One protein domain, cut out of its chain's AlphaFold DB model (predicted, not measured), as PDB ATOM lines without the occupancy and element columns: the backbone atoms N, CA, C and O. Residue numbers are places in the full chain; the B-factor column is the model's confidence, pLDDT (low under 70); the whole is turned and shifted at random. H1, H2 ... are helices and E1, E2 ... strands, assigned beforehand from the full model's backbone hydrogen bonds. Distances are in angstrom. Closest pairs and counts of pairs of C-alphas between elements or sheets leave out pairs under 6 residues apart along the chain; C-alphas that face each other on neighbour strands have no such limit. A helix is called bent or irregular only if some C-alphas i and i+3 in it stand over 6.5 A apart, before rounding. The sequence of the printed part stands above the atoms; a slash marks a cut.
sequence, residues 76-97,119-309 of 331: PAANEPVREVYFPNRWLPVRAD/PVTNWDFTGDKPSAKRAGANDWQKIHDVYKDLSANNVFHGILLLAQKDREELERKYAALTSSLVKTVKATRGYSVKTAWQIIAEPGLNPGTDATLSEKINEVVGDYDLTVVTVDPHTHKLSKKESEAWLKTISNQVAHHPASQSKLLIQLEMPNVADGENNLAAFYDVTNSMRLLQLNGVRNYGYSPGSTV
ATOM      1  N   PRO A  76     612.444 515.684 458.888       90.88
ATOM      2  CA  PRO A  76     613.452 514.661 459.111       90.88
ATOM      3  C   PRO A  76     612.794 513.350 459.549       90.88
ATOM      4  O   PRO A  76     611.658 513.339 460.032       90.88
ATOM      5  N   ALA A  77     613.525 512.241 459.432       87.69
ATOM      6  CA  ALA A  77     613.113 511.001 460.075       87.69
ATOM      7  C   ALA A  77     613.007 511.196 461.601       87.69
ATOM      8  O   ALA A  77     613.570 512.132 462.180       87.69
ATOM      9  N   ALA A  78     612.267 510.311 462.270       83.50
ATOM     10  CA  ALA A  78     612.078 510.398 463.714       83.50
ATOM     11  C   ALA A  78     613.431 510.456 464.448       83.50
ATOM     12  O   ALA A  78     614.321 509.647 464.196       83.50
ATOM     13  N   ASN A  79     613.566 511.406 465.376       81.31
ATOM     14  CA  ASN A  79     614.789 511.704 466.134       81.31
ATOM     15  C   ASN A  79     615.984 512.233 465.321       81.31
ATOM     16  O   ASN A  79     617.030 512.501 465.915       81.31
ATOM     17  N   GLU A  80     615.837 512.484 464.022       88.31
ATOM     18  CA  GLU A  80     616.893 513.082 463.207       88.31
ATOM     19  C   GLU A  80     616.775 514.620 463.119       88.31
ATOM     20  O   GLU A  80     615.684 515.193 463.229       88.31
ATOM     21  N   PRO A  81     617.908 515.331 462.971       91.94
ATOM     22  CA  PRO A  81     617.917 516.760 462.673       91.94
ATOM     23  C   PRO A  81     617.492 517.072 461.235       91.94
ATOM     24  O   PRO A  81     617.587 516.242 460.336       91.94
ATOM     25  N   VAL A  82     617.083 518.320 461.002       94.19
ATOM     26  CA  VAL A  82     616.811 518.847 459.660       94.19
ATOM     27  C   VAL A  82     618.106 518.968 458.863       94.19
ATOM     28  O   VAL A  82     619.075 519.567 459.335       94.19
ATOM     29  N   ARG A  83     618.083 518.453 457.628       94.25
ATOM     30  CA  ARG A  83     619.237 518.426 456.710       94.25
ATOM     31  C   ARG A  83     618.987 519.097 455.365       94.25
ATOM     32  O   ARG A  83     619.936 519.393 454.654       94.25
ATOM     33  N   GLU A  84     617.732 519.359 455.022       96.12
ATOM     34  CA  GLU A  84     617.345 519.952 453.743       96.12
ATOM     35  C   GLU A  84     616.265 521.011 453.953       96.12
ATOM     36  O   GLU A  84     615.446 520.920 454.876       96.12
ATOM     37  N   VAL A  85     616.250 522.009 453.073       98.00
ATOM     38  CA  VAL A  85     615.256 523.088 453.095       98.00
ATOM     39  C   VAL A  85     614.638 523.361 451.727       98.00
ATOM     40  O   VAL A  85     615.120 522.885 450.699       98.00
ATOM     41  N   TYR A  86     613.563 524.151 451.725       98.12
ATOM     42  CA  TYR A  86     612.805 524.543 450.534       98.12
ATOM     43  C   TYR A  86     613.076 525.983 450.067       98.12
ATOM     44  O   TYR A  86     612.262 526.567 449.347       98.12
ATOM     45  N   PHE A  87     614.191 526.579 450.498       98.38
ATOM     46  CA  PHE A  87     614.608 527.930 450.119       98.38
ATOM     47  C   PHE A  87     616.136 528.019 449.938       98.38
ATOM     48  O   PHE A  87     616.878 527.324 450.643       98.38
ATOM     49  N   PRO A  88     616.635 528.889 449.040       98.19
ATOM     50  CA  PRO A  88     618.064 529.118 448.852       98.19
ATOM     51  C   PRO A  88     618.744 529.591 450.136       98.19
ATOM     52  O   PRO A  88     618.289 530.538 450.779       98.19
ATOM     53  N   ASN A  89     619.847 528.941 450.502       97.81
ATOM     54  CA  ASN A  89     620.640 529.279 451.679       97.81
ATOM     55  C   ASN A  89     622.098 528.815 451.510       97.81
ATOM     56  O   ASN A  89     622.411 528.033 450.614       97.81
ATOM     57  N   ARG A  90     622.990 529.302 452.374       96.19
ATOM     58  CA  ARG A  90     624.441 529.064 452.288       96.19
ATOM     59  C   ARG A  90     624.939 527.776 452.960       96.19
ATOM     60  O   ARG A  90     626.107 527.447 452.780       96.19
ATOM     61  N   TRP A  91     624.113 527.072 453.744       95.62
ATOM     62  CA  TRP A  91     624.584 526.018 454.662       95.62
ATOM     63  C   TRP A  91     623.965 524.632 454.461       95.62
ATOM     64  O   TRP A  91     624.609 523.638 454.789       95.62
ATOM     65  N   LEU A  92     622.735 524.551 453.963       95.81
ATOM     66  CA  LEU A  92     621.965 523.318 453.824       95.81
ATOM     67  C   LEU A  92     621.598 523.082 452.356       95.81
ATOM     68  O   LEU A  92     621.217 524.037 451.671       95.81
ATOM     69  N   PRO A  93     621.637 521.826 451.882       96.38
ATOM     70  CA  PRO A  93     621.072 521.463 450.594       96.38
ATOM     71  C   PRO A  93     619.620 521.936 450.438       96.38
ATOM     72  O   PRO A  93     618.807 521.877 451.367       96.38
ATOM     73  N   VAL A  94     619.299 522.407 449.235       97.12
ATOM     74  CA  VAL A  94     617.953 522.852 448.869       97.12
ATOM     75  C   VAL A  94     617.288 521.727 448.094       97.12
ATOM     76  O   VAL A  94     617.713 521.426 446.980       97.12
ATOM     77  N   ARG A  95     616.243 521.117 448.663       96.88
ATOM     78  CA  ARG A  95     615.502 520.043 447.987       96.88
ATOM     79  C   ARG A  95     614.842 520.551 446.712       96.88
ATOM     80  O   ARG A  95     614.944 519.939 445.656       96.88
ATOM     81  N   ALA A  96     614.155 521.678 446.841       97.25
ATOM     82  CA  ALA A  96     613.572 522.436 445.747       97.25
ATOM     83  C   ALA A  96     613.286 523.865 446.233       97.25
ATOM     84  O   ALA A  96     612.833 524.051 447.360       97.25
ATOM     85  N   ASP A  97     613.528 524.875 445.398       97.44
ATOM     86  CA  ASP A  97     613.211 526.271 445.726       97.44
ATOM     87  C   ASP A  97     611.702 526.529 445.566       97.44
ATOM     88  O   ASP A  97     611.216 526.892 444.492       97.44
ATOM     89  N   PRO A 119     612.870 525.744 462.624       94.62
ATOM     90  CA  PRO A 119     613.580 525.195 463.769       94.62
ATOM     91  C   PRO A 119     614.549 526.221 464.362       94.62
ATOM     92  O   PRO A 119     615.246 526.941 463.641       94.62
ATOM     93  N   VAL A 120     614.644 526.270 465.688       92.12
ATOM     94  CA  VAL A 120     615.668 527.086 466.359       92.12
ATOM     95  C   VAL A 120     617.014 526.361 466.312       92.12
ATOM     96  O   VAL A 120     617.996 526.907 465.820       92.12
ATOM     97  N   THR A 121     617.052 525.101 466.753       89.25
ATOM     98  CA  THR A 121     618.297 524.330 466.951       89.25
ATOM     99  C   THR A 121     618.309 522.950 466.295       89.25
ATOM    100  O   THR A 121     619.329 522.269 466.370       89.25
ATOM    101  N   ASN A 122     617.222 522.504 465.647       91.44
ATOM    102  CA  ASN A 122     617.139 521.144 465.084       91.44
ATOM    103  C   ASN A 122     617.812 521.031 463.710       91.44
ATOM    104  O   ASN A 122     617.188 520.574 462.760       91.44
ATOM    105  N   TRP A 123     619.058 521.475 463.595       93.19
ATOM    106  CA  TRP A 123     619.789 521.527 462.331       93.19
ATOM    107  C   TRP A 123     620.964 520.562 462.347       93.19
ATOM    108  O   TRP A 123     621.623 520.428 463.377       93.19
ATOM    109  N   ASP A 124     621.258 519.944 461.210       93.81
ATOM    110  CA  ASP A 124     622.516 519.244 460.974       93.81
ATOM    111  C   ASP A 124     623.280 519.924 459.835       93.81
ATOM    112  O   ASP A 124     622.869 519.924 458.677       93.81
ATOM    113  N   PHE A 125     624.413 520.520 460.206       92.81
ATOM    114  CA  PHE A 125     625.323 521.224 459.307       92.81
ATOM    115  C   PHE A 125     626.565 520.390 458.946       92.81
ATOM    116  O   PHE A 125     627.570 520.969 458.527       92.81
ATOM    117  N   THR A 126     626.564 519.062 459.141       85.62
ATOM    118  CA  THR A 126     627.720 518.200 458.811       85.62
ATOM    119  C   THR A 126     627.820 517.831 457.328       85.62
ATOM    120  O   THR A 126     628.768 517.149 456.932       85.62
ATOM    121  N   GLY A 127     626.908 518.338 456.490       74.75
ATOM    122  CA  GLY A 127     626.950 518.198 455.033       74.75
ATOM    123  C   GLY A 127     626.780 516.747 454.577       74.75
ATOM    124  O   GLY A 127     625.919 516.024 455.086       74.75
ATOM    125  N   ASP A 128     627.627 516.314 453.637       69.50
ATOM    126  CA  ASP A 128     627.569 514.995 452.981       69.50
ATOM    127  C   ASP A 128     627.826 513.805 453.912       69.50
ATOM    128  O   ASP A 128     627.629 512.660 453.512       69.50
ATOM    129  N   LYS A 129     628.268 514.043 455.151       71.88
ATOM    130  CA  LYS A 129     628.389 513.007 456.181       71.88
ATOM    131  C   LYS A 129     627.210 513.149 457.141       71.88
ATOM    132  O   LYS A 129     627.311 513.974 458.049       71.88
ATOM    133  N   PRO A 130     626.114 512.385 456.959       67.19
ATOM    134  CA  PRO A 130     624.992 512.397 457.885       67.19
ATOM    135  C   PRO A 130     625.479 512.147 459.300       67.19
ATOM    136  O   PRO A 130     626.232 511.201 459.546       67.19
ATOM    137  N   SER A 131     625.039 512.978 460.232       73.00
ATOM    138  CA  SER A 131     625.232 512.704 461.643       73.00
ATOM    139  C   SER A 131     623.926 512.941 462.382       73.00
ATOM    140  O   SER A 131     623.182 513.866 462.081       73.00
ATOM    141  N   ALA A 132     623.663 512.157 463.425       76.00
ATOM    142  CA  ALA A 132     622.584 512.470 464.363       76.00
ATOM    143  C   ALA A 132     622.925 513.692 465.251       76.00
ATOM    144  O   ALA A 132     622.272 513.940 466.266       76.00
ATOM    145  N   LYS A 133     623.987 514.445 464.920       82.50
ATOM    146  CA  LYS A 133     624.478 515.557 465.722       82.50
ATOM    147  C   LYS A 133     623.706 516.822 465.369       82.50
ATOM    148  O   LYS A 133     623.868 517.401 464.303       82.50
ATOM    149  N   ARG A 134     622.924 517.292 466.334       85.44
ATOM    150  CA  ARG A 134     622.225 518.575 466.248       85.44
ATOM    151  C   ARG A 134     623.184 519.751 466.426       85.44
ATOM    152  O   ARG A 134     624.173 519.657 467.160       85.44
ATOM    153  N   ALA A 135     622.834 520.873 465.809       86.31
ATOM    154  CA  ALA A 135     623.538 522.137 465.920       86.31
ATOM    155  C   ALA A 135     623.701 522.568 467.385       86.31
ATOM    156  O   ALA A 135     622.768 522.535 468.196       86.31
ATOM    157  N   GLY A 136     624.925 522.971 467.724       84.12
ATOM    158  CA  GLY A 136     625.297 523.425 469.061       84.12
ATOM    159  C   GLY A 136     625.559 524.928 469.127       84.12
ATOM    160  O   GLY A 136     625.288 525.674 468.190       84.12
ATOM    161  N   ALA A 137     626.151 525.373 470.239       83.94
ATOM    162  CA  ALA A 137     626.580 526.765 470.412       83.94
ATOM    163  C   ALA A 137     627.545 527.232 469.303       83.94
ATOM    164  O   ALA A 137     627.442 528.352 468.813       83.94
ATOM    165  N   ASN A 138     628.426 526.339 468.845       88.62
ATOM    166  CA  ASN A 138     629.399 526.635 467.790       88.62
ATOM    167  C   ASN A 138     628.761 526.829 466.404       88.62
ATOM    168  O   ASN A 138     629.416 527.339 465.500       88.62
ATOM    169  N   ASP A 139     627.496 526.439 466.226       91.75
ATOM    170  CA  ASP A 139     626.770 526.575 464.963       91.75
ATOM    171  C   ASP A 139     625.844 527.804 464.945       91.75
ATOM    172  O   ASP A 139     625.145 528.024 463.959       91.75
ATOM    173  N   TRP A 140     625.840 528.642 465.991       92.06
ATOM    174  CA  TRP A 140     624.948 529.807 466.092       92.06
ATOM    175  C   TRP A 140     625.033 530.744 464.889       92.06
ATOM    176  O   TRP A 140     624.000 531.172 464.377       92.06
ATOM    177  N   GLN A 141     626.242 531.016 464.389       95.25
ATOM    178  CA  GLN A 141     626.411 531.848 463.198       95.25
ATOM    179  C   GLN A 141     625.759 531.214 461.959       95.25
ATOM    180  O   GLN A 141     625.121 531.920 461.180       95.25
ATOM    181  N   LYS A 142     625.842 529.885 461.808       96.44
ATOM    182  CA  LYS A 142     625.190 529.166 460.704       96.44
ATOM    183  C   LYS A 142     623.672 529.254 460.807       96.44
ATOM    184  O   LYS A 142     623.009 529.524 459.814       96.44
ATOM    185  N   ILE A 143     623.119 529.099 462.015       96.19
ATOM    186  CA  ILE A 143     621.677 529.262 462.258       96.19
ATOM    187  C   ILE A 143     621.245 530.686 461.873       96.19
ATOM    188  O   ILE A 143     620.292 530.857 461.116       96.19
ATOM    189  N   HIS A 144     621.979 531.711 462.315       97.31
ATOM    190  CA  HIS A 144     621.726 533.102 461.928       97.31
ATOM    191  C   HIS A 144     621.753 533.311 460.413       97.31
ATOM    192  O   HIS A 144     620.886 533.996 459.868       97.31
ATOM    193  N   ASP A 145     622.729 532.720 459.729       98.25
ATOM    194  CA  ASP A 145     622.844 532.808 458.281       98.25
ATOM    195  C   ASP A 145     621.662 532.160 457.562       98.25
ATOM    196  O   ASP A 145     621.132 532.772 456.640       98.25
ATOM    197  N   VAL A 146     621.188 530.995 458.014       98.19
ATOM    198  CA  VAL A 146     619.990 530.350 457.451       98.19
ATOM    199  C   VAL A 146     618.753 531.244 457.625       98.19
ATOM    200  O   VAL A 146     617.995 531.441 456.675       98.19
ATOM    201  N   TYR A 147     618.558 531.851 458.802       98.44
ATOM    202  CA  TYR A 147     617.450 532.792 459.037       98.44
ATOM    203  C   TYR A 147     617.570 534.066 458.190       98.44
ATOM    204  O   TYR A 147     616.561 534.593 457.707       98.44
ATOM    205  N   LYS A 148     618.792 534.569 457.993       98.50
ATOM    206  CA  LYS A 148     619.070 535.711 457.119       98.50
ATOM    207  C   LYS A 148     618.769 535.376 455.657       98.50
ATOM    208  O   LYS A 148     618.117 536.173 454.992       98.50
ATOM    209  N   ASP A 149     619.181 534.204 455.185       98.56
ATOM    210  CA  ASP A 149     618.985 533.766 453.799       98.56
ATOM    211  C   ASP A 149     617.503 533.549 453.477       98.56
ATOM    212  O   ASP A 149     617.024 534.015 452.439       98.56
ATOM    213  N   LEU A 150     616.751 532.954 454.411       98.44
ATOM    214  CA  LEU A 150     615.290 532.903 454.347       98.44
ATOM    215  C   LEU A 150     614.707 534.319 454.215       98.44
ATOM    216  O   LEU A 150     613.906 534.588 453.323       98.44
ATOM    217  N   SER A 151     615.123 535.234 455.091       98.00
ATOM    218  CA  SER A 151     614.561 536.587 455.184       98.00
ATOM    219  C   SER A 151     614.889 537.478 453.986       98.00
ATOM    220  O   SER A 151     614.094 538.351 453.638       98.00
ATOM    221  N   ALA A 152     616.051 537.279 453.363       96.56
ATOM    222  CA  ALA A 152     616.519 538.082 452.238       96.56
ATOM    223  C   ALA A 152     615.802 537.732 450.927       96.56
ATOM    224  O   ALA A 152     615.521 538.622 450.129       96.56
ATOM    225  N   ASN A 153     615.490 536.449 450.715       90.12
ATOM    226  CA  ASN A 153     615.064 535.941 449.407       90.12
ATOM    227  C   ASN A 153     613.577 535.569 449.325       90.12
ATOM    228  O   ASN A 153     613.102 535.189 448.258       90.12
ATOM    229  N   ASN A 154     612.834 535.663 450.430       94.56
ATOM    230  CA  ASN A 154     611.453 535.190 450.498       94.56
ATOM    231  C   ASN A 154     610.510 536.259 451.063       94.56
ATOM    232  O   ASN A 154     610.903 537.103 451.873       94.56
ATOM    233  N   VAL A 155     609.242 536.212 450.650       91.62
ATOM    234  CA  VAL A 155     608.178 537.078 451.175       91.62
ATOM    235  C   VAL A 155     607.301 536.293 452.147       91.62
ATOM    236  O   VAL A 155     606.743 535.256 451.805       91.62
ATOM    237  N   PHE A 156     607.170 536.804 453.368       97.44
ATOM    238  CA  PHE A 156     606.294 536.267 454.408       97.44
ATOM    239  C   PHE A 156     605.927 537.375 455.403       97.44
ATOM    240  O   PHE A 156     606.580 538.419 455.466       97.44
ATOM    241  N   HIS A 157     604.865 537.152 456.176       97.75
ATOM    242  CA  HIS A 157     604.342 538.122 457.143       97.75
ATOM    243  C   HIS A 157     604.879 537.899 458.551       97.75
ATOM    244  O   HIS A 157     604.896 538.837 459.348       97.75
ATOM    245  N   GLY A 158     605.301 536.675 458.865       98.12
ATOM    246  CA  GLY A 158     605.823 536.346 460.178       98.12
ATOM    247  C   GLY A 158     606.822 535.199 460.187       98.12
ATOM    248  O   GLY A 158     606.991 534.485 459.203       98.12
ATOM    249  N   ILE A 159     607.491 535.036 461.317       98.38
ATOM    250  CA  ILE A 159     608.386 533.917 461.613       98.38
ATOM    251  C   ILE A 159     607.805 533.157 462.804       98.38
ATOM    252  O   ILE A 159     607.490 533.779 463.817       98.38
ATOM    253  N   LEU A 160     607.635 531.843 462.678       98.00
ATOM    254  CA  LEU A 160     607.280 530.950 463.778       98.00
ATOM    255  C   LEU A 160     608.524 530.166 464.190       98.00
ATOM    256  O   LEU A 160     609.076 529.401 463.401       98.00
ATOM    257  N   LEU A 161     608.959 530.372 465.426       95.75
ATOM    258  CA  LEU A 161     610.087 529.681 466.034       95.75
ATOM    259  C   LEU A 161     609.574 528.397 466.685       95.75
ATOM    260  O   LEU A 161     608.752 528.450 467.600       95.75
ATOM    261  N   LEU A 162     610.028 527.255 466.174       92.56
ATOM    262  CA  LEU A 162     609.546 525.945 466.602       92.56
ATOM    263  C   LEU A 162     610.269 525.460 467.860       92.56
ATOM    264  O   LEU A 162     611.503 525.518 467.946       92.56
ATOM    265  N   ALA A 163     609.488 524.926 468.797       83.25
ATOM    266  CA  ALA A 163     609.997 524.271 469.993       83.25
ATOM    267  C   ALA A 163     610.586 522.893 469.657       83.25
ATOM    268  O   ALA A 163     610.185 522.236 468.696       83.25
ATOM    269  N   GLN A 164     611.529 522.432 470.478       75.75
ATOM    270  CA  GLN A 164     612.052 521.066 470.406       75.75
ATOM    271  C   GLN A 164     611.416 520.207 471.499       75.75
ATOM    272  O   GLN A 164     611.606 520.474 472.683       75.75
ATOM    273  N   LYS A 165     610.692 519.156 471.094       65.94
ATOM    274  CA  LYS A 165     609.941 518.261 471.992       65.94
ATOM    275  C   LYS A 165     610.830 517.480 472.975       65.94
ATOM    276  O   LYS A 165     610.371 517.100 474.040       65.94
ATOM    277  N   ASP A 166     612.098 517.254 472.638       61.91
ATOM    278  CA  ASP A 166     613.055 516.446 473.410       61.91
ATOM    279  C   ASP A 166     614.019 517.274 474.283       61.91
ATOM    280  O   ASP A 166     614.973 516.732 474.844       61.91
ATOM    281  N   ARG A 167     613.792 518.589 474.412       57.72
ATOM    282  CA  ARG A 167     614.598 519.497 475.242       57.72
ATOM    283  C   ARG A 167     613.722 520.440 476.065       57.72
ATOM    284  O   ARG A 167     613.753 521.651 475.865       57.72
ATOM    285  N   GLU A 168     612.996 519.890 477.035       50.81
ATOM    286  CA  GLU A 168     612.274 520.695 478.039       50.81
ATOM    287  C   GLU A 168     613.218 521.550 478.913       50.81
ATOM    288  O   GLU A 168     612.796 522.538 479.501       50.81
ATOM    289  N   GLU A 169     614.517 521.234 478.970       47.44
ATOM    290  CA  GLU A 169     615.449 521.809 479.953       47.44
ATOM    291  C   GLU A 169     616.139 523.133 479.542       47.44
ATOM    292  O   GLU A 169     617.094 523.565 480.188       47.44
ATOM    293  N   LEU A 170     615.744 523.790 478.443       53.00
ATOM    294  CA  LEU A 170     616.650 524.729 477.752       53.00
ATOM    295  C   LEU A 170     616.071 526.087 477.314       53.00
ATOM    296  O   LEU A 170     616.712 526.773 476.511       53.00
ATOM    297  N   GLU A 171     614.953 526.547 477.879       53.53
ATOM    298  CA  GLU A 171     614.355 527.854 477.528       53.53
ATOM    299  C   GLU A 171     615.325 529.029 477.788       53.53
ATOM    300  O   GLU A 171     615.606 529.824 476.884       53.53
ATOM    301  N   ARG A 172     616.020 529.050 478.936       56.44
ATOM    302  CA  ARG A 172     616.996 530.116 479.260       56.44
ATOM    303  C   ARG A 172     618.238 530.155 478.364       56.44
ATOM    304  O   ARG A 172     618.768 531.234 478.103       56.44
ATOM    305  N   LYS A 173     618.729 529.007 477.878       63.19
ATOM    306  CA  LYS A 173     619.938 528.961 477.026       63.19
ATOM    307  C   LYS A 173     619.652 529.448 475.607       63.19
ATOM    308  O   LYS A 173     620.562 529.932 474.935       63.19
ATOM    309  N   TYR A 174     618.405 529.318 475.157       71.31
ATOM    310  CA  TYR A 174     618.001 529.694 473.810       71.31
ATOM    311  C   TYR A 174     617.261 531.023 473.731       71.31
ATOM    312  O   TYR A 174     617.279 531.598 472.654       71.31
ATOM    313  N   ALA A 175     616.750 531.589 474.828       78.56
ATOM    314  CA  ALA A 175     616.136 532.923 474.837       78.56
ATOM    315  C   ALA A 175     617.012 534.009 474.170       78.56
ATOM    316  O   ALA A 175     616.541 534.818 473.368       78.56
ATOM    317  N   ALA A 176     618.324 533.998 474.438       84.62
ATOM    318  CA  ALA A 176     619.260 534.921 473.794       84.62
ATOM    319  C   ALA A 176     619.374 534.676 472.277       84.62
ATOM    320  O   ALA A 176     619.359 535.631 471.497       84.62
ATOM    321  N   LEU A 177     619.449 533.403 471.865       88.88
ATOM    322  CA  LEU A 177     619.499 533.008 470.456       88.88
ATOM    323  C   LEU A 177     618.201 533.386 469.736       88.88
ATOM    324  O   LEU A 177     618.213 533.902 468.631       88.88
ATOM    325  N   THR A 178     617.050 533.157 470.343       89.88
ATOM    326  CA  THR A 178     615.755 533.350 469.688       89.88
ATOM    327  C   THR A 178     615.465 534.835 469.512       89.88
ATOM    328  O   THR A 178     615.084 535.265 468.421       89.88
ATOM    329  N   SER A 179     615.806 535.649 470.516       91.31
ATOM    330  CA  SER A 179     615.822 537.110 470.409       91.31
ATOM    331  C   SER A 179     616.767 537.601 469.302       91.31
ATOM    332  O   SER A 179     616.405 538.480 468.512       91.31
ATOM    333  N   SER A 180     617.975 537.034 469.185       94.69
ATOM    334  CA  SER A 180     618.929 537.430 468.140       94.69
ATOM    335  C   SER A 180     618.481 536.998 466.736       94.69
ATOM    336  O   SER A 180     618.662 537.757 465.775       94.69
ATOM    337  N   LEU A 181     617.840 535.836 466.593       96.12
ATOM    338  CA  LEU A 181     617.250 535.373 465.334       96.12
ATOM    339  C   LEU A 181     616.098 536.284 464.895       96.12
ATOM    340  O   LEU A 181     616.079 536.730 463.748       96.12
ATOM    341  N   VAL A 182     615.202 536.671 465.811       95.44
ATOM    342  CA  VAL A 182     614.143 537.659 465.535       95.44
ATOM    343  C   VAL A 182     614.727 538.978 465.036       95.44
ATOM    344  O   VAL A 182     614.254 539.525 464.036       95.44
ATOM    345  N   LYS A 183     615.770 539.492 465.698       96.38
ATOM    346  CA  LYS A 183     616.456 540.719 465.261       96.38
ATOM    347  C   LYS A 183     617.031 540.564 463.855       96.38
ATOM    348  O   LYS A 183     616.894 541.480 463.051       96.38
ATOM    349  N   THR A 184     617.609 539.406 463.543       97.50
ATOM    350  CA  THR A 184     618.153 539.095 462.210       97.50
ATOM    351  C   THR A 184     617.066 539.128 461.140       97.50
ATOM    352  O   THR A 184     617.242 539.778 460.107       97.50
ATOM    353  N   VAL A 185     615.921 538.495 461.407       97.75
ATOM    354  CA  VAL A 185     614.767 538.496 460.498       97.75
ATOM    355  C   VAL A 185     614.247 539.918 460.292       97.75
ATOM    356  O   VAL A 185     614.146 540.368 459.152       97.75
ATOM    357  N   LYS A 186     613.982 540.668 461.370       96.06
ATOM    358  CA  LYS A 186     613.450 542.040 461.282       96.06
ATOM    359  C   LYS A 186     614.418 543.007 460.596       96.06
ATOM    360  O   LYS A 186     613.972 543.845 459.816       96.06
ATOM    361  N   ALA A 187     615.723 542.881 460.836       96.62
ATOM    362  CA  ALA A 187     616.737 543.707 460.181       96.62
ATOM    363  C   ALA A 187     616.856 543.418 458.677       96.62
ATOM    364  O   ALA A 187     617.178 544.320 457.909       96.62
ATOM    365  N   THR A 188     616.591 542.178 458.255       96.56
ATOM    366  CA  THR A 188     616.731 541.760 456.852       96.56
ATOM    367  C   THR A 188     615.441 541.968 456.057       96.56
ATOM    368  O   THR A 188     615.472 542.514 454.960       96.56
ATOM    369  N   ARG A 189     614.297 541.543 456.605       93.94
ATOM    370  CA  ARG A 189     612.991 541.545 455.922       93.94
ATOM    371  C   ARG A 189     612.146 542.785 456.223       93.94
ATOM    372  O   ARG A 189     611.254 543.121 455.447       93.94
ATOM    373  N   GLY A 190     612.423 543.468 457.332       92.69
ATOM    374  CA  GLY A 190     611.701 544.651 457.792       92.69
ATOM    375  C   GLY A 190     610.993 544.442 459.133       92.69
ATOM    376  O   GLY A 190     610.597 543.340 459.511       92.69
ATOM    377  N   TYR A 191     610.793 545.543 459.860       90.88
ATOM    378  CA  TYR A 191     610.228 545.537 461.216       90.88
ATOM    379  C   TYR A 191     608.723 545.234 461.279       90.88
ATOM    380  O   TYR A 191     608.196 545.035 462.370       90.88
ATOM    381  N   SER A 192     608.041 545.167 460.133       90.94
ATOM    382  CA  SER A 192     606.642 544.739 460.042       90.94
ATOM    383  C   SER A 192     606.460 543.224 460.179       90.94
ATOM    384  O   SER A 192     605.328 542.777 460.359       90.94
ATOM    385  N   VAL A 193     607.539 542.434 460.082       95.56
ATOM    386  CA  VAL A 193     607.474 540.977 460.249       95.56
ATOM    387  C   VAL A 193     607.061 540.634 461.676       95.56
ATOM    388  O   VAL A 193     607.709 541.044 462.644       95.56
ATOM    389  N   LYS A 194     605.987 539.854 461.784       96.75
ATOM    390  CA  LYS A 194     605.442 539.357 463.045       96.75
ATOM    391  C   LYS A 194     606.247 538.185 463.580       96.75
ATOM    392  O   LYS A 194     606.808 537.405 462.816       96.75
ATOM    393  N   THR A 195     606.303 538.043 464.893       97.06
ATOM    394  CA  THR A 195     607.052 536.961 465.536       97.06
ATOM    395  C   THR A 195     606.113 536.038 466.287       97.06
ATOM    396  O   THR A 195     605.202 536.488 466.978       97.06
ATOM    397  N   ALA A 196     606.329 534.739 466.138       97.00
ATOM    398  CA  ALA A 196     605.598 533.720 466.854       97.00
ATOM    399  C   ALA A 196     606.563 532.740 467.520       97.00
ATOM    400  O   ALA A 196     607.594 532.388 466.942       97.00
ATOM    401  N   TRP A 197     606.214 532.303 468.723       94.06
ATOM    402  CA  TRP A 197     606.953 531.298 469.476       94.06
ATOM    403  C   TRP A 197     606.046 530.113 469.770       94.06
ATOM    404  O   TRP A 197     604.948 530.290 470.300       94.06
ATOM    405  N   GLN A 198     606.488 528.914 469.408       93.19
ATOM    406  CA  GLN A 198     605.781 527.692 469.751       93.19
ATOM    407  C   GLN A 198     606.156 527.251 471.164       93.19
ATOM    408  O   GLN A 198     607.332 527.207 471.512       93.19
ATOM    409  N   ILE A 199     605.161 526.850 471.947       89.88
ATOM    410  CA  ILE A 199     605.350 526.050 473.157       89.88
ATOM    411  C   ILE A 199     604.554 524.757 473.020       89.88
ATOM    412  O   ILE A 199     603.518 524.729 472.359       89.88
ATOM    413  N   ILE A 200     605.039 523.685 473.635       88.06
ATOM    414  CA  ILE A 200     604.368 522.383 473.622       88.06
ATOM    415  C   ILE A 200     603.730 522.174 474.993       88.06
ATOM    416  O   ILE A 200     604.417 522.225 476.017       88.06
ATOM    417  N   ALA A 201     602.416 521.968 475.002       88.00
ATOM    418  CA  ALA A 201     601.684 521.524 476.174       88.00
ATOM    419  C   ALA A 201     601.747 519.996 476.236       88.00
ATOM    420  O   ALA A 201     601.261 519.301 475.343       88.00
ATOM    421  N   GLU A 202     602.348 519.478 477.298       81.69
ATOM    422  CA  GLU A 202     602.394 518.049 477.586       81.69
ATOM    423  C   GLU A 202     601.419 517.755 478.727       81.69
ATOM    424  O   GLU A 202     601.344 518.535 479.679       81.69
ATOM    425  N   PRO A 203     600.671 516.645 478.681       75.56
ATOM    426  CA  PRO A 203     599.848 516.270 479.814       75.56
ATOM    427  C   PRO A 203     600.755 515.914 480.995       75.56
ATOM    428  O   PRO A 203     601.525 514.951 480.941       75.56
ATOM    429  N   GLY A 204     600.678 516.705 482.067       65.31
ATOM    430  CA  GLY A 204     601.283 516.342 483.345       65.31
ATOM    431  C   GLY A 204     600.628 515.084 483.930       65.31
ATOM    432  O   GLY A 204     599.522 514.710 483.541       65.31
ATOM    433  N   LEU A 205     601.274 514.459 484.923       50.59
ATOM    434  CA  LEU A 205     600.710 513.308 485.653       50.59
ATOM    435  C   LEU A 205     599.308 513.601 486.231       50.59
ATOM    436  O   LEU A 205     598.511 512.683 486.380       50.59
ATOM    437  N   ASN A 206     599.006 514.879 486.512       50.72
ATOM    438  CA  ASN A 206     597.690 515.379 486.916       50.72
ATOM    439  C   ASN A 206     597.227 516.519 485.978       50.72
ATOM    440  O   ASN A 206     597.595 517.677 486.190       50.72
ATOM    441  N   PRO A 207     596.376 516.237 484.974       52.72
ATOM    442  CA  PRO A 207     595.949 517.209 483.959       52.72
ATOM    443  C   PRO A 207     595.114 518.402 484.475       52.72
ATOM    444  O   PRO A 207     594.755 519.278 483.694       52.72
ATOM    445  N   GLY A 208     594.761 518.437 485.767       46.75
ATOM    446  CA  GLY A 208     593.961 519.496 486.400       46.75
ATOM    447  C   GLY A 208     594.766 520.597 487.103       46.75
ATOM    448  O   GLY A 208     594.169 521.547 487.601       46.75
ATOM    449  N   THR A 209     596.098 520.481 487.170       50.91
ATOM    450  CA  THR A 209     596.964 521.369 487.972       50.91
ATOM    451  C   THR A 209     598.166 521.897 487.194       50.91
ATOM    452  O   THR A 209     599.211 522.143 487.789       50.91
ATOM    453  N   ASP A 210     598.060 522.033 485.870       56.31
ATOM    454  CA  ASP A 210     599.187 522.391 485.002       56.31
ATOM    455  C   ASP A 210     599.583 523.877 485.141       56.31
ATOM    456  O   ASP A 210     599.389 524.692 484.240       56.31
ATOM    457  N   ALA A 211     600.076 524.257 486.324       60.03
ATOM    458  CA  ALA A 211     600.654 525.568 486.605       60.03
ATOM    459  C   ALA A 211     601.845 525.848 485.672       60.03
ATOM    460  O   ALA A 211     602.051 526.986 485.251       60.03
ATOM    461  N   THR A 212     602.539 524.787 485.254       75.94
ATOM    462  CA  THR A 212     603.679 524.813 484.340       75.94
ATOM    463  C   THR A 212     603.339 525.454 482.994       75.94
ATOM    464  O   THR A 212     604.133 526.239 482.482       75.94
ATOM    465  N   LEU A 213     602.165 525.178 482.404       83.06
ATOM    466  CA  LEU A 213     601.790 525.812 481.133       83.06
ATOM    467  C   LEU A 213     601.605 527.327 481.284       83.06
ATOM    468  O   LEU A 213     602.075 528.091 480.444       83.06
ATOM    469  N   SER A 214     600.933 527.772 482.348       83.44
ATOM    470  CA  SER A 214     600.728 529.207 482.589       83.44
ATOM    471  C   SER A 214     602.056 529.935 482.815       83.44
ATOM    472  O   SER A 214     602.237 531.047 482.322       83.44
ATOM    473  N   GLU A 215     603.010 529.306 483.503       83.50
ATOM    474  CA  GLU A 215     604.372 529.828 483.669       83.50
ATOM    475  C   GLU A 215     605.111 529.930 482.327       83.50
ATOM    476  O   GLU A 215     605.580 531.016 481.980       83.50
ATOM    477  N   LYS A 216     605.116 528.856 481.521       84.56
ATOM    478  CA  LYS A 216     605.709 528.844 480.168       84.56
ATOM    479  C   LYS A 216     605.111 529.924 479.264       84.56
ATOM    480  O   LYS A 216     605.831 530.595 478.528       84.56
ATOM    481  N   ILE A 217     603.790 530.125 479.316       89.19
ATOM    482  CA  ILE A 217     603.119 531.196 478.564       89.19
ATOM    483  C   ILE A 217     603.634 532.564 479.021       89.19
ATOM    484  O   ILE A 217     604.008 533.377 478.175       89.19
ATOM    485  N   ASN A 218     603.668 532.821 480.331       89.12
ATOM    486  CA  ASN A 218     604.086 534.109 480.885       89.12
ATOM    487  C   ASN A 218     605.545 534.460 480.563       89.12
ATOM    488  O   ASN A 218     605.847 535.640 480.393       89.12
ATOM    489  N   GLU A 219     606.424 533.464 480.425       84.69
ATOM    490  CA  GLU A 219     607.826 533.677 480.043       84.69
ATOM    491  C   GLU A 219     607.965 534.271 478.633       84.69
ATOM    492  O   GLU A 219     608.797 535.146 478.414       84.69
ATOM    493  N   VAL A 220     607.135 533.837 477.679       86.75
ATOM    494  CA  VAL A 220     607.324 534.178 476.256       86.75
ATOM    495  C   VAL A 220     606.290 535.162 475.708       86.75
ATOM    496  O   VAL A 220     606.569 535.888 474.756       86.75
ATOM    497  N   VAL A 221     605.090 535.240 476.289       91.19
ATOM    498  CA  VAL A 221     603.970 536.020 475.727       91.19
ATOM    499  C   VAL A 221     604.252 537.523 475.639       91.19
ATOM    500  O   VAL A 221     603.629 538.216 474.834       91.19
ATOM    501  N   GLY A 222     605.194 538.045 476.429       91.12
ATOM    502  CA  GLY A 222     605.648 539.437 476.354       91.12
ATOM    503  C   GLY A 222     606.490 539.743 475.110       91.12
ATOM    504  O   GLY A 222     606.312 540.801 474.503       91.12
ATOM    505  N   ASP A 223     607.323 538.794 474.680       90.56
ATOM    506  CA  ASP A 223     608.430 539.025 473.739       90.56
ATOM    507  C   ASP A 223     608.067 538.795 472.264       90.56
ATOM    508  O   ASP A 223     608.752 539.281 471.356       90.56
ATOM    509  N   TYR A 224     606.973 538.075 472.010       93.44
ATOM    510  CA  TYR A 224     606.521 537.716 470.665       93.44
ATOM    511  C   TYR A 224     605.150 538.325 470.348       93.44
ATOM    512  O   TYR A 224     604.376 538.644 471.251       93.44
ATOM    513  N   ASP A 225     604.833 538.519 469.063       95.50
ATOM    514  CA  ASP A 225     603.487 538.949 468.649       95.50
ATOM    515  C   ASP A 225     602.444 537.840 468.901       95.50
ATOM    516  O   ASP A 225     601.273 538.148 469.125       95.50
ATOM    517  N   LEU A 226     602.864 536.568 468.871       96.69
ATOM    518  CA  LEU A 226     602.012 535.393 469.054       96.69
ATOM    519  C   LEU A 226     602.741 534.267 469.812       96.69
ATOM    520  O   LEU A 226     603.855 533.890 469.462       96.69
ATOM    521  N   THR A 227     602.080 533.660 470.788       95.69
ATOM    522  CA  THR A 227     602.473 532.394 471.412       95.69
ATOM    523  C   THR A 227     601.544 531.299 470.903       95.69
ATOM    524  O   THR A 227     600.325 531.366 471.083       95.69
ATOM    525  N   VAL A 228     602.125 530.298 470.248       96.88
ATOM    526  CA  VAL A 228     601.421 529.148 469.680       96.88
ATOM    527  C   VAL A 228     601.531 527.989 470.666       96.88
ATOM    528  O   VAL A 228     602.595 527.394 470.810       96.88
ATOM    529  N   VAL A 229     600.437 527.688 471.361       95.38
ATOM    530  CA  VAL A 229     600.341 526.585 472.321       95.38
ATOM    531  C   VAL A 229     599.952 525.324 471.566       95.38
ATOM    532  O   VAL A 229     598.784 525.133 471.228       95.38
ATOM    533  N   THR A 230     600.928 524.476 471.264       94.25
ATOM    534  CA  THR A 230     600.687 523.198 470.596       94.25
ATOM    535  C   THR A 230     600.186 522.164 471.591       94.25
ATOM    536  O   THR A 230     600.810 521.938 472.624       94.25
ATOM    537  N   VAL A 231     599.064 521.531 471.258       93.12
ATOM    538  CA  VAL A 231     598.397 520.519 472.077       93.12
ATOM    539  C   VAL A 231     598.175 519.288 471.211       93.12
ATOM    540  O   VAL A 231     597.642 519.409 470.112       93.12
ATOM    541  N   ASP A 232     598.558 518.116 471.713       91.62
ATOM    542  CA  ASP A 232     598.320 516.823 471.063       91.62
ATOM    543  C   ASP A 232     597.277 516.015 471.856       91.62
ATOM    544  O   ASP A 232     597.639 515.301 472.798       91.62
ATOM    545  N   PRO A 233     595.977 516.101 471.501       88.69
ATOM    546  CA  PRO A 233     594.919 515.339 472.162       88.69
ATOM    547  C   PRO A 233     595.022 513.825 471.918       88.69
ATOM    548  O   PRO A 233     594.288 513.056 472.537       88.69
ATOM    549  N   HIS A 234     595.894 513.376 471.016       86.19
ATOM    550  CA  HIS A 234     596.015 511.977 470.604       86.19
ATOM    551  C   HIS A 234     597.236 511.287 471.218       86.19
ATOM    552  O   HIS A 234     597.566 510.153 470.868       86.19
ATOM    553  N   THR A 235     597.897 511.952 472.164       80.81
ATOM    554  CA  THR A 235     599.004 511.387 472.926       80.81
ATOM    555  C   THR A 235     598.626 510.062 473.591       80.81
ATOM    556  O   THR A 235     597.628 509.949 474.302       80.81
ATOM    557  N   HIS A 236     599.483 509.052 473.423       79.19
ATOM    558  CA  HIS A 236     599.317 507.718 474.015       79.19
ATOM    559  C   HIS A 236     599.319 507.718 475.555       79.19
ATOM    560  O   HIS A 236     599.056 506.688 476.171       79.19
ATOM    561  N   LYS A 237     599.648 508.855 476.178       80.62
ATOM    562  CA  LYS A 237     599.683 509.033 477.632       80.62
ATOM    563  C   LYS A 237     598.291 509.094 478.268       80.62
ATOM    564  O   LYS A 237     598.198 508.908 479.476       80.62
ATOM    565  N   LEU A 238     597.238 509.383 477.497       83.44
ATOM    566  CA  LEU A 238     595.884 509.608 478.010       83.44
ATOM    567  C   LEU A 238     594.850 508.748 477.275       83.44
ATOM    568  O   LEU A 238     594.920 508.565 476.060       83.44
ATOM    569  N   SER A 239     593.831 508.276 477.992       88.00
ATOM    570  CA  SER A 239     592.604 507.779 477.363       88.00
ATOM    571  C   SER A 239     591.819 508.921 476.707       88.00
ATOM    572  O   SER A 239     592.006 510.094 477.031       88.00
ATOM    573  N   LYS A 240     590.856 508.600 475.831       85.88
ATOM    574  CA  LYS A 240     590.009 509.614 475.170       85.88
ATOM    575  C   LYS A 240     589.315 510.555 476.167       85.88
ATOM    576  O   LYS A 240     589.325 511.767 475.982       85.88
ATOM    577  N   LYS A 241     588.755 510.004 477.249       87.94
ATOM    578  CA  LYS A 241     588.063 510.785 478.287       87.94
ATOM    579  C   LYS A 241     589.023 511.709 479.042       87.94
ATOM    580  O   LYS A 241     588.665 512.841 479.357       87.94
ATOM    581  N   GLU A 242     590.227 511.229 479.340       89.38
ATOM    582  CA  GLU A 242     591.260 512.037 479.995       89.38
ATOM    583  C   GLU A 242     591.791 513.127 479.064       89.38
ATOM    584  O   GLU A 242     592.002 514.248 479.515       89.38
ATOM    585  N   SER A 243     591.934 512.834 477.770       89.06
ATOM    586  CA  SER A 243     592.327 513.812 476.756       89.06
ATOM    587  C   SER A 243     591.304 514.944 476.619       89.06
ATOM    588  O   SER A 243     591.680 516.113 476.654       89.06
ATOM    589  N   GLU A 244     590.003 514.636 476.573       89.81
ATOM    590  CA  GLU A 244     588.946 515.659 476.553       89.81
ATOM    591  C   GLU A 244     588.959 516.530 477.822       89.81
ATOM    592  O   GLU A 244     588.839 517.756 477.747       89.81
ATOM    593  N   ALA A 245     589.136 515.912 478.997       90.31
ATOM    594  CA  ALA A 245     589.235 516.634 480.264       90.31
ATOM    595  C   ALA A 245     590.484 517.528 480.319       90.31
ATOM    596  O   ALA A 245     590.400 518.680 480.747       90.31
ATOM    597  N   TRP A 246     591.622 517.023 479.849       90.19
ATOM    598  CA  TRP A 246     592.868 517.773 479.766       90.19
ATOM    599  C   TRP A 246     592.755 518.944 478.788       90.19
ATOM    600  O   TRP A 246     593.040 520.080 479.168       90.19
ATOM    601  N   LEU A 247     592.243 518.715 477.574       92.38
ATOM    602  CA  LEU A 247     592.028 519.771 476.586       92.38
ATOM    603  C   LEU A 247     591.110 520.867 477.137       92.38
ATOM    604  O   LEU A 247     591.354 522.050 476.899       92.38
ATOM    605  N   LYS A 248     590.093 520.503 477.927       93.00
ATOM    606  CA  LYS A 248     589.242 521.467 478.636       93.00
ATOM    607  C   LYS A 248     590.028 522.307 479.645       93.00
ATOM    608  O   LYS A 248     589.835 523.522 479.684       93.00
ATOM    609  N   THR A 249     590.920 521.707 480.434       91.06
ATOM    610  CA  THR A 249     591.798 522.455 481.351       91.06
ATOM    611  C   THR A 249     592.665 523.456 480.590       91.06
ATOM    612  O   THR A 249     592.660 524.639 480.926       91.06
ATOM    613  N   ILE A 250     593.345 523.008 479.531       91.50
ATOM    614  CA  ILE A 250     594.222 523.854 478.709       91.50
ATOM    615  C   ILE A 250     593.429 524.993 478.063       91.50
ATOM    616  O   ILE A 250     593.847 526.150 478.103       91.50
ATOM    617  N   SER A 251     592.239 524.688 477.537       94.00
ATOM    618  CA  SER A 251     591.337 525.685 476.954       94.00
ATOM    619  C   SER A 251     590.972 526.769 477.961       94.00
ATOM    620  O   SER A 251     591.066 527.952 477.647       94.00
ATOM    621  N   ASN A 252     590.609 526.377 479.185       92.25
ATOM    622  CA  ASN A 252     590.254 527.323 480.237       92.25
ATOM    623  C   ASN A 252     591.446 528.190 480.648       92.25
ATOM    624  O   ASN A 252     591.279 529.402 480.784       92.25
ATOM    625  N   GLN A 253     592.636 527.606 480.811       91.06
ATOM    626  CA  GLN A 253     593.847 528.366 481.135       91.06
ATOM    627  C   GLN A 253     594.160 529.406 480.051       91.06
ATOM    628  O   GLN A 253     594.366 530.578 480.359       91.06
ATOM    629  N   VAL A 254     594.136 529.001 478.777       93.69
ATOM    630  CA  VAL A 254     594.421 529.902 477.653       93.69
ATOM    631  C   VAL A 254     593.340 530.970 477.502       93.69
ATOM    632  O   VAL A 254     593.682 532.128 477.288       93.69
ATOM    633  N   ALA A 255     592.056 530.628 477.633       94.19
ATOM    634  CA  ALA A 255     590.949 531.572 477.459       94.19
ATOM    635  C   ALA A 255     590.931 532.680 478.528       94.19
ATOM    636  O   ALA A 255     590.673 533.841 478.200       94.19
ATOM    637  N   HIS A 256     591.256 532.343 479.781       92.81
ATOM    638  CA  HIS A 256     591.263 533.290 480.904       92.81
ATOM    639  C   HIS A 256     592.581 534.063 481.053       92.81
ATOM    640  O   HIS A 256     592.668 534.979 481.872       92.81
ATOM    641  N   HIS A 257     593.610 533.730 480.272       93.56
ATOM    642  CA  HIS A 257     594.864 534.466 480.295       93.56
ATOM    643  C   HIS A 257     594.664 535.909 479.776       93.56
ATOM    644  O   HIS A 257     594.016 536.090 478.744       93.56
ATOM    645  N   PRO A 258     595.269 536.954 480.382       93.31
ATOM    646  CA  PRO A 258     595.083 538.348 479.945       93.31
ATOM    647  C   PRO A 258     595.421 538.613 478.468       93.31
ATOM    648  O   PRO A 258     594.860 539.502 477.834       93.31
ATOM    649  N   ALA A 259     596.333 537.821 477.904       93.12
ATOM    650  CA  ALA A 259     596.761 537.914 476.508       93.12
ATOM    651  C   ALA A 259     595.933 537.057 475.518       93.12
ATOM    652  O   ALA A 259     596.267 537.008 474.330       93.12
ATOM    653  N   SER A 260     594.876 536.376 475.979       92.38
ATOM    654  CA  SER A 260     594.109 535.386 475.202       92.38
ATOM    655  C   SER A 260     593.486 535.944 473.925       92.38
ATOM    656  O   SER A 260     593.381 535.250 472.915       92.38
ATOM    657  N   GLN A 261     593.112 537.222 473.952       87.75
ATOM    658  CA  GLN A 261     592.392 537.871 472.862       87.75
ATOM    659  C   GLN A 261     593.250 538.101 471.616       87.75
ATOM    660  O   GLN A 261     592.718 538.072 470.507       87.75
ATOM    661  N   SER A 262     594.558 538.321 471.773       89.56
ATOM    662  CA  SER A 262     595.416 538.792 470.675       89.56
ATOM    663  C   SER A 262     596.726 538.034 470.504       89.56
ATOM    664  O   SER A 262     597.198 537.929 469.371       89.56
ATOM    665  N   LYS A 263     597.312 537.504 471.586       95.25
ATOM    666  CA  LYS A 263     598.673 536.944 471.558       95.25
ATOM    667  C   LYS A 263     598.741 535.447 471.816       95.25
ATOM    668  O   LYS A 263     599.828 534.903 471.717       95.25
ATOM    669  N   LEU A 264     597.641 534.771 472.142       96.50
ATOM    670  CA  LEU A 264     597.636 533.316 472.322       96.50
ATOM    671  C   LEU A 264     596.844 532.641 471.213       96.50
ATOM    672  O   LEU A 264     595.796 533.148 470.818       96.50
ATOM    673  N   LEU A 265     597.332 531.493 470.750       97.50
ATOM    674  CA  LEU A 265     596.644 530.605 469.821       97.50
ATOM    675  C   LEU A 265     596.870 529.152 470.241       97.50
ATOM    676  O   LEU A 265     598.013 528.762 470.464       97.50
ATOM    677  N   ILE A 266     595.805 528.349 470.316       97.88
ATOM    678  CA  ILE A 266     595.924 526.895 470.513       97.88
ATOM    679  C   ILE A 266     596.067 526.206 469.158       97.88
ATOM    680  O   ILE A 266     595.200 526.337 468.301       97.88
ATOM    681  N   GLN A 267     597.135 525.445 468.969       97.69
ATOM    682  CA  GLN A 267     597.406 524.680 467.758       97.69
ATOM    683  C   GLN A 267     597.205 523.188 468.052       97.69
ATOM    684  O   GLN A 267     597.993 522.590 468.778       97.69
ATOM    685  N   LEU A 268     596.140 522.595 467.515       96.94
ATOM    686  CA  LEU A 268     595.806 521.182 467.711       96.94
ATOM    687  C   LEU A 268     596.618 520.297 466.759       96.94
ATOM    688  O   LEU A 268     596.578 520.510 465.549       96.94
ATOM    689  N   GLU A 269     597.316 519.288 467.266       93.19
ATOM    690  CA  GLU A 269     597.874 518.232 466.416       93.19
ATOM    691  C   GLU A 269     596.779 517.235 466.028       93.19
ATOM    692  O   GLU A 269     595.969 516.819 466.858       93.19
ATOM    693  N   MET A 270     596.743 516.867 464.747       90.88
ATOM    694  CA  MET A 270     595.903 515.779 464.257       90.88
ATOM    695  C   MET A 270     596.572 514.426 464.526       90.88
ATOM    696  O   MET A 270     597.804 514.346 464.567       90.88
ATOM    697  N   PRO A 271     595.791 513.340 464.661       83.31
ATOM    698  CA  PRO A 271     596.371 512.010 464.723       83.31
ATOM    699  C   PRO A 271     597.085 511.711 463.402       83.31
ATOM    700  O   PRO A 271     596.646 512.142 462.333       83.31
ATOM    701  N   ASN A 272     598.186 510.966 463.472       76.19
ATOM    702  CA  ASN A 272     598.899 510.559 462.271       76.19
ATOM    703  C   ASN A 272     598.032 509.570 461.475       76.19
ATOM    704  O   ASN A 272     597.636 508.534 462.011       76.19
ATOM    705  N   VAL A 273     597.740 509.897 460.219       77.81
ATOM    706  CA  VAL A 273     596.983 509.043 459.297       77.81
ATOM    707  C   VAL A 273     597.954 508.519 458.249       77.81
ATOM    708  O   VAL A 273     598.708 509.300 457.669       77.81
ATOM    709  N   ALA A 274     597.959 507.206 458.014       69.19
ATOM    710  CA  ALA A 274     598.838 506.625 457.008       69.19
ATOM    711  C   ALA A 274     598.441 507.078 455.594       69.19
ATOM    712  O   ALA A 274     597.265 507.314 455.293       69.19
ATOM    713  N   ASP A 275     599.428 507.182 454.705       64.19
ATOM    714  CA  ASP A 275     599.200 507.598 453.323       64.19
ATOM    715  C   ASP A 275     598.194 506.672 452.619       64.19
ATOM    716  O   ASP A 275     598.352 505.452 452.590       64.19
ATOM    717  N   GLY A 276     597.156 507.265 452.023       61.94
ATOM    718  CA  GLY A 276     596.106 506.538 451.303       61.94
ATOM    719  C   GLY A 276     594.935 506.056 452.167       61.94
ATOM    720  O   GLY A 276     593.943 505.582 451.611       61.94
ATOM    721  N   GLU A 277     594.995 506.217 453.492       69.56
ATOM    722  CA  GLU A 277     593.856 505.938 454.369       69.56
ATOM    723  C   GLU A 277     592.810 507.062 454.348       69.56
ATOM    724  O   GLU A 277     593.073 508.225 454.021       69.56
ATOM    725  N   ASN A 278     591.575 506.709 454.711       76.06
ATOM    726  CA  ASN A 278     590.502 507.679 454.862       76.06
ATOM    727  C   ASN A 278     590.759 508.568 456.090       76.06
ATOM    728  O   ASN A 278     590.467 508.192 457.223       76.06
ATOM    729  N   ASN A 279     591.250 509.779 455.842       83.69
ATOM    730  CA  ASN A 279     591.567 510.761 456.873       83.69
ATOM    731  C   ASN A 279     590.350 511.522 457.433       83.69
ATOM    732  O   ASN A 279     590.512 512.305 458.367       83.69
ATOM    733  N   LEU A 280     589.128 511.297 456.925       88.12
ATOM    734  CA  LEU A 280     587.943 512.054 457.356       88.12
ATOM    735  C   LEU A 280     587.664 511.911 458.858       88.12
ATOM    736  O   LEU A 280     587.246 512.880 459.487       88.12
ATOM    737  N   ALA A 281     587.930 510.743 459.453       87.81
ATOM    738  CA  ALA A 281     587.766 510.532 460.893       87.81
ATOM    739  C   ALA A 281     588.654 511.480 461.718       87.81
ATOM    740  O   ALA A 281     588.165 512.125 462.644       87.81
ATOM    741  N   ALA A 282     589.918 511.654 461.317       89.38
ATOM    742  CA  ALA A 282     590.837 512.598 461.949       89.38
ATOM    743  C   ALA A 282     590.326 514.047 461.844       89.38
ATOM    744  O   ALA A 282     590.466 514.834 462.780       89.38
ATOM    745  N   PHE A 283     589.685 514.393 460.724       91.12
ATOM    746  CA  PHE A 283     589.070 515.707 460.536       91.12
ATOM    747  C   PHE A 283     587.810 515.917 461.387       91.12
ATOM    748  O   PHE A 283     587.607 517.015 461.909       91.12
ATOM    749  N   TYR A 284     586.987 514.889 461.599       91.81
ATOM    750  CA  TYR A 284     585.892 514.962 462.571       91.81
ATOM    751  C   TYR A 284     586.416 515.122 464.000       91.81
ATOM    752  O   TYR A 284     585.903 515.954 464.750       91.81
ATOM    753  N   ASP A 285     587.459 514.381 464.366       90.88
ATOM    754  CA  ASP A 285     588.063 514.450 465.696       90.88
ATOM    755  C   ASP A 285     588.639 515.840 465.990       90.88
ATOM    756  O   ASP A 285     588.306 516.440 467.016       90.88
ATOM    757  N   VAL A 286     589.423 516.415 465.070       93.38
ATOM    758  CA  VAL A 286     589.963 517.769 465.269       93.38
ATOM    759  C   VAL A 286     588.856 518.825 465.292       93.38
ATOM    760  O   VAL A 286     588.926 519.767 466.077       93.38
ATOM    761  N   THR A 287     587.785 518.645 464.512       93.50
ATOM    762  CA  THR A 287     586.621 519.547 464.517       93.50
ATOM    763  C   THR A 287     585.871 519.497 465.853       93.50
ATOM    764  O   THR A 287     585.462 520.536 466.375       93.50
ATOM    765  N   ASN A 288     585.744 518.316 466.464       93.50
ATOM    766  CA  ASN A 288     585.180 518.176 467.809       93.50
ATOM    767  C   ASN A 288     586.049 518.884 468.859       93.50
ATOM    768  O   ASN A 288     585.519 519.600 469.711       93.50
ATOM    769  N   SER A 289     587.374 518.760 468.753       95.25
ATOM    770  CA  SER A 289     588.314 519.514 469.586       95.25
ATOM    771  C   SER A 289     588.158 521.026 469.394       95.25
ATOM    772  O   SER A 289     588.058 521.745 470.383       95.25
ATOM    773  N   MET A 290     588.033 521.527 468.157       95.81
ATOM    774  CA  MET A 290     587.776 522.953 467.888       95.81
ATOM    775  C   MET A 290     586.481 523.443 468.538       95.81
ATOM    776  O   MET A 290     586.460 524.515 469.144       95.81
ATOM    777  N   ARG A 291     585.405 522.652 468.465       94.81
ATOM    778  CA  ARG A 291     584.144 522.974 469.144       94.81
ATOM    779  C   ARG A 291     584.332 523.049 470.659       94.81
ATOM    780  O   ARG A 291     583.792 523.954 471.292       94.81
ATOM    781  N   LEU A 292     585.115 522.143 471.247       95.06
ATOM    782  CA  LEU A 292     585.461 522.207 472.667       95.06
ATOM    783  C   LEU A 292     586.220 523.501 472.991       95.06
ATOM    784  O   LEU A 292     585.858 524.173 473.956       95.06
ATOM    785  N   LEU A 293     587.207 523.889 472.177       96.00
ATOM    786  CA  LEU A 293     587.947 525.144 472.351       96.00
ATOM    787  C   LEU A 293     586.998 526.356 472.362       96.00
ATOM    788  O   LEU A 293     587.030 527.157 473.299       96.00
ATOM    789  N   GLN A 294     586.107 526.454 471.368       93.88
ATOM    790  CA  GLN A 294     585.116 527.533 471.267       93.88
ATOM    791  C   GLN A 294     584.198 527.596 472.494       93.88
ATOM    792  O   GLN A 294     584.002 528.667 473.066       93.88
ATOM    793  N   LEU A 295     583.655 526.450 472.922       95.00
ATOM    794  CA  LEU A 295     582.747 526.368 474.070       95.00
ATOM    795  C   LEU A 295     583.424 526.736 475.399       95.00
ATOM    796  O   LEU A 295     582.733 527.112 476.341       95.00
ATOM    797  N   ASN A 296     584.755 526.655 475.474       94.94
ATOM    798  CA  ASN A 296     585.543 527.096 476.628       94.94
ATOM    799  C   ASN A 296     586.145 528.504 476.437       94.94
ATOM    800  O   ASN A 296     587.030 528.905 477.189       94.94
ATOM    801  N   GLY A 297     585.676 529.275 475.448       93.62
ATOM    802  CA  GLY A 297     586.047 530.681 475.266       93.62
ATOM    803  C   GLY A 297     587.387 530.917 474.564       93.62
ATOM    804  O   GLY A 297     587.864 532.052 474.519       93.62
ATOM    805  N   VAL A 298     588.006 529.883 473.990       95.88
ATOM    806  CA  VAL A 298     589.239 530.047 473.214       95.88
ATOM    807  C   VAL A 298     588.904 530.714 471.887       95.88
ATOM    808  O   VAL A 298     588.240 530.150 471.016       95.88
ATOM    809  N   ARG A 299     589.407 531.935 471.717       91.75
ATOM    810  CA  ARG A 299     589.149 532.740 470.524       91.75
ATOM    811  C   ARG A 299     589.993 532.315 469.329       91.75
ATOM    812  O   ARG A 299     589.471 532.231 468.223       91.75
ATOM    813  N   ASN A 300     591.275 532.056 469.553       97.38
ATOM    814  CA  ASN A 300     592.282 531.854 468.515       97.38
ATOM    815  C   ASN A 300     592.764 530.407 468.545       97.38
ATOM    816  O   ASN A 300     593.272 529.941 469.567       97.38
ATOM    817  N   TYR A 301     592.616 529.700 467.432       97.81
ATOM    818  CA  TYR A 301     593.055 528.313 467.345       97.81
ATOM    819  C   TYR A 301     593.323 527.879 465.909       97.81
ATOM    820  O   TYR A 301     592.878 528.510 464.950       97.81
ATOM    821  N   GLY A 302     594.053 526.783 465.780       97.50
ATOM    822  CA  GLY A 302     594.466 526.184 464.529       97.50
ATOM    823  C   GLY A 302     594.645 524.683 464.637       97.50
ATOM    824  O   GLY A 302     594.504 524.117 465.722       97.50
ATOM    825  N   TYR A 303     594.972 524.043 463.519       96.44
ATOM    826  CA  TYR A 303     595.321 522.626 463.511       96.44
ATOM    827  C   TYR A 303     596.498 522.285 462.594       96.44
ATOM    828  O   TYR A 303     596.812 522.997 461.636       96.44
ATOM    829  N   SER A 304     597.209 521.227 462.962       94.00
ATOM    830  CA  SER A 304     598.393 520.715 462.292       94.00
ATOM    831  C   SER A 304     598.064 519.333 461.732       94.00
ATOM    832  O   SER A 304     597.867 518.403 462.511       94.00
ATOM    833  N   PRO A 305     597.956 519.178 460.400       88.25
ATOM    834  CA  PRO A 305     597.601 517.906 459.772       88.25
ATOM    835  C   PRO A 305     598.759 516.895 459.727       88.25
ATOM    836  O   PRO A 305     598.580 515.776 459.244       88.25
ATOM    837  N   GLY A 306     599.958 517.277 460.181       82.81
ATOM    838  CA  GLY A 306     601.169 516.483 459.987       82.81
ATOM    839  C   GLY A 306     601.479 516.303 458.498       82.81
ATOM    840  O   GLY A 306     601.546 517.279 457.749       82.81
ATOM    841  N   SER A 307     601.647 515.052 458.066       73.19
ATOM    842  CA  SER A 307     601.812 514.672 456.654       73.19
ATOM    843  C   SER A 307     600.491 514.588 455.879       73.19
ATOM    844  O   SER A 307     600.513 514.464 454.655       73.19
ATOM    845  N   THR A 308     599.344 514.669 456.560       80.69
ATOM    846  CA  THR A 308     598.026 514.488 455.942       80.69
ATOM    847  C   THR A 308     597.738 515.595 454.927       80.69
ATOM    848  O   THR A 308     597.779 516.784 455.244       80.69
ATOM    849  N   VAL A 309     597.384 515.210 453.699       79.81
ATOM    850  CA  VAL A 309     597.002 516.160 452.645       79.81
ATOM    851  C   VAL A 309     595.616 516.742 452.929       79.81
ATOM    852  O   VAL A 309     594.647 516.001 453.125       79.81
TER     853      VAL A 309
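This is residues 76 to 97 and 119 to 309 of the 331 residues of the protein "Lipoprotein YcdR" of Atlantibacter hermannii (UniProt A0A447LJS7). Five parallel strands, E1 to E5, stand side by side in a sheet curled like part of a barrel, open on one side, and H2, H3, H4 and H5 cover its outer face. H1 packs on H2 outside the sheet, and the opening stretches with no named element, residues 76 to 97 and 119 to 136, lie toward the E1 end of the domain. The printed part has 213 residues with five named helices and five named strands, in the order H1 E1 H2 E2 H3 E3 H4 E4 H5 E5, and the sheet's order is E1 E2 E3 E4 E5; the class is mixed, helices and strands. The whole is compact, with a radius of gyration of the C-alphas of 18.2 A, and rounded, with spans of 48 by 42 by 31 A.

H1, residues 137 to 153, touches H2, residues 171 to 189; their closest C-alphas, of Ser 151 and Arg 189, are 5.3 A apart, and they run the same way at a shallow tilt of 29 degrees. H1 is irregular, with C-alphas 138 and 141 7.6 A apart, and H2 only just, with C-alphas 173 and 176 6.8 A apart. E1, residues 158 to 162, is an edge strand, parallel to E2, residues 194 to 201, at 25 degrees; N 159 and O 194 are 2.9 A apart, within hydrogen-bond range. H2 lies over E1 and E2 at a height over the sheet of 10.0 A, while H1 is not on the sheet. E3, residues 226 to 231, is parallel to E2, with N 228 and O 197 at 2.8 A. H3, residues 211 to 220, lies over E3, with E2 only just left out, having 2 of its C-alphas; its height over the sheet is 9.0 A. H4, residues 240 to 256, is on the same face as H3, and the two are close but not clearly touching, with Ser 214 and Gln 253 closest, their C-alphas 7.1 A apart. E4, residues 264 to 269, is parallel to E3, with N 267 and O 229 at 2.8 A, and E5, residues 301 to 304, the other edge strand, is parallel to E4, with N 302 and O 266 at 2.8 A. H5, residues 280 to 295, lies over E4 and E5 and runs along the strands, at 16 degrees to E5 on the local plane. H4 touches H5 with residues 244 to 251 alone, the closest C-alphas being those of Ser 251 and Leu 293, 5.7 A apart, at a steep tilt of 41 degrees, the same way. Each step E1 H2 E2, E2 H3 E3, E3 H4 E4 and E4 H5 E5 is a strand-helix-strand unit, two parallel neighbour strands with a helix between, with a right-handed crossover. In H4 and H5 every O i to N i+4 pair is within hydrogen-bond range; in H1 11 of 13 are, in H2 13 of 15 and in H3 5 of 6.

H1 begins at C-alpha 137, (626.580, 526.765, 470.412), and is 25.7 A long. H2 is 25.6 A long, H4 24.4 A, H5 22.6 A and H3 15.0 A. E2, the longest strand by residues, is 22.5 A long, from C-alpha 194 at (605.442, 539.357, 463.045). E1 is 12.8 A, E3 15.6 A, E4 16.2 A and E5 10.6 A, and E5 ends at C-alpha 304, (598.393, 520.715, 462.292).

The two C-alphas farthest apart, of Asp 128 and Leu 295, are 50.8 A apart. Residues 98 to 118 are cut out, and C-alphas 97 and 119 are 18.1 A apart across the cut. No link between named elements is long. The mean pLDDT of the printed part is 87.5, with 23 residues under 70, namely residues 128, 130, 165 to 173, 204 to 211 and 274 to 277.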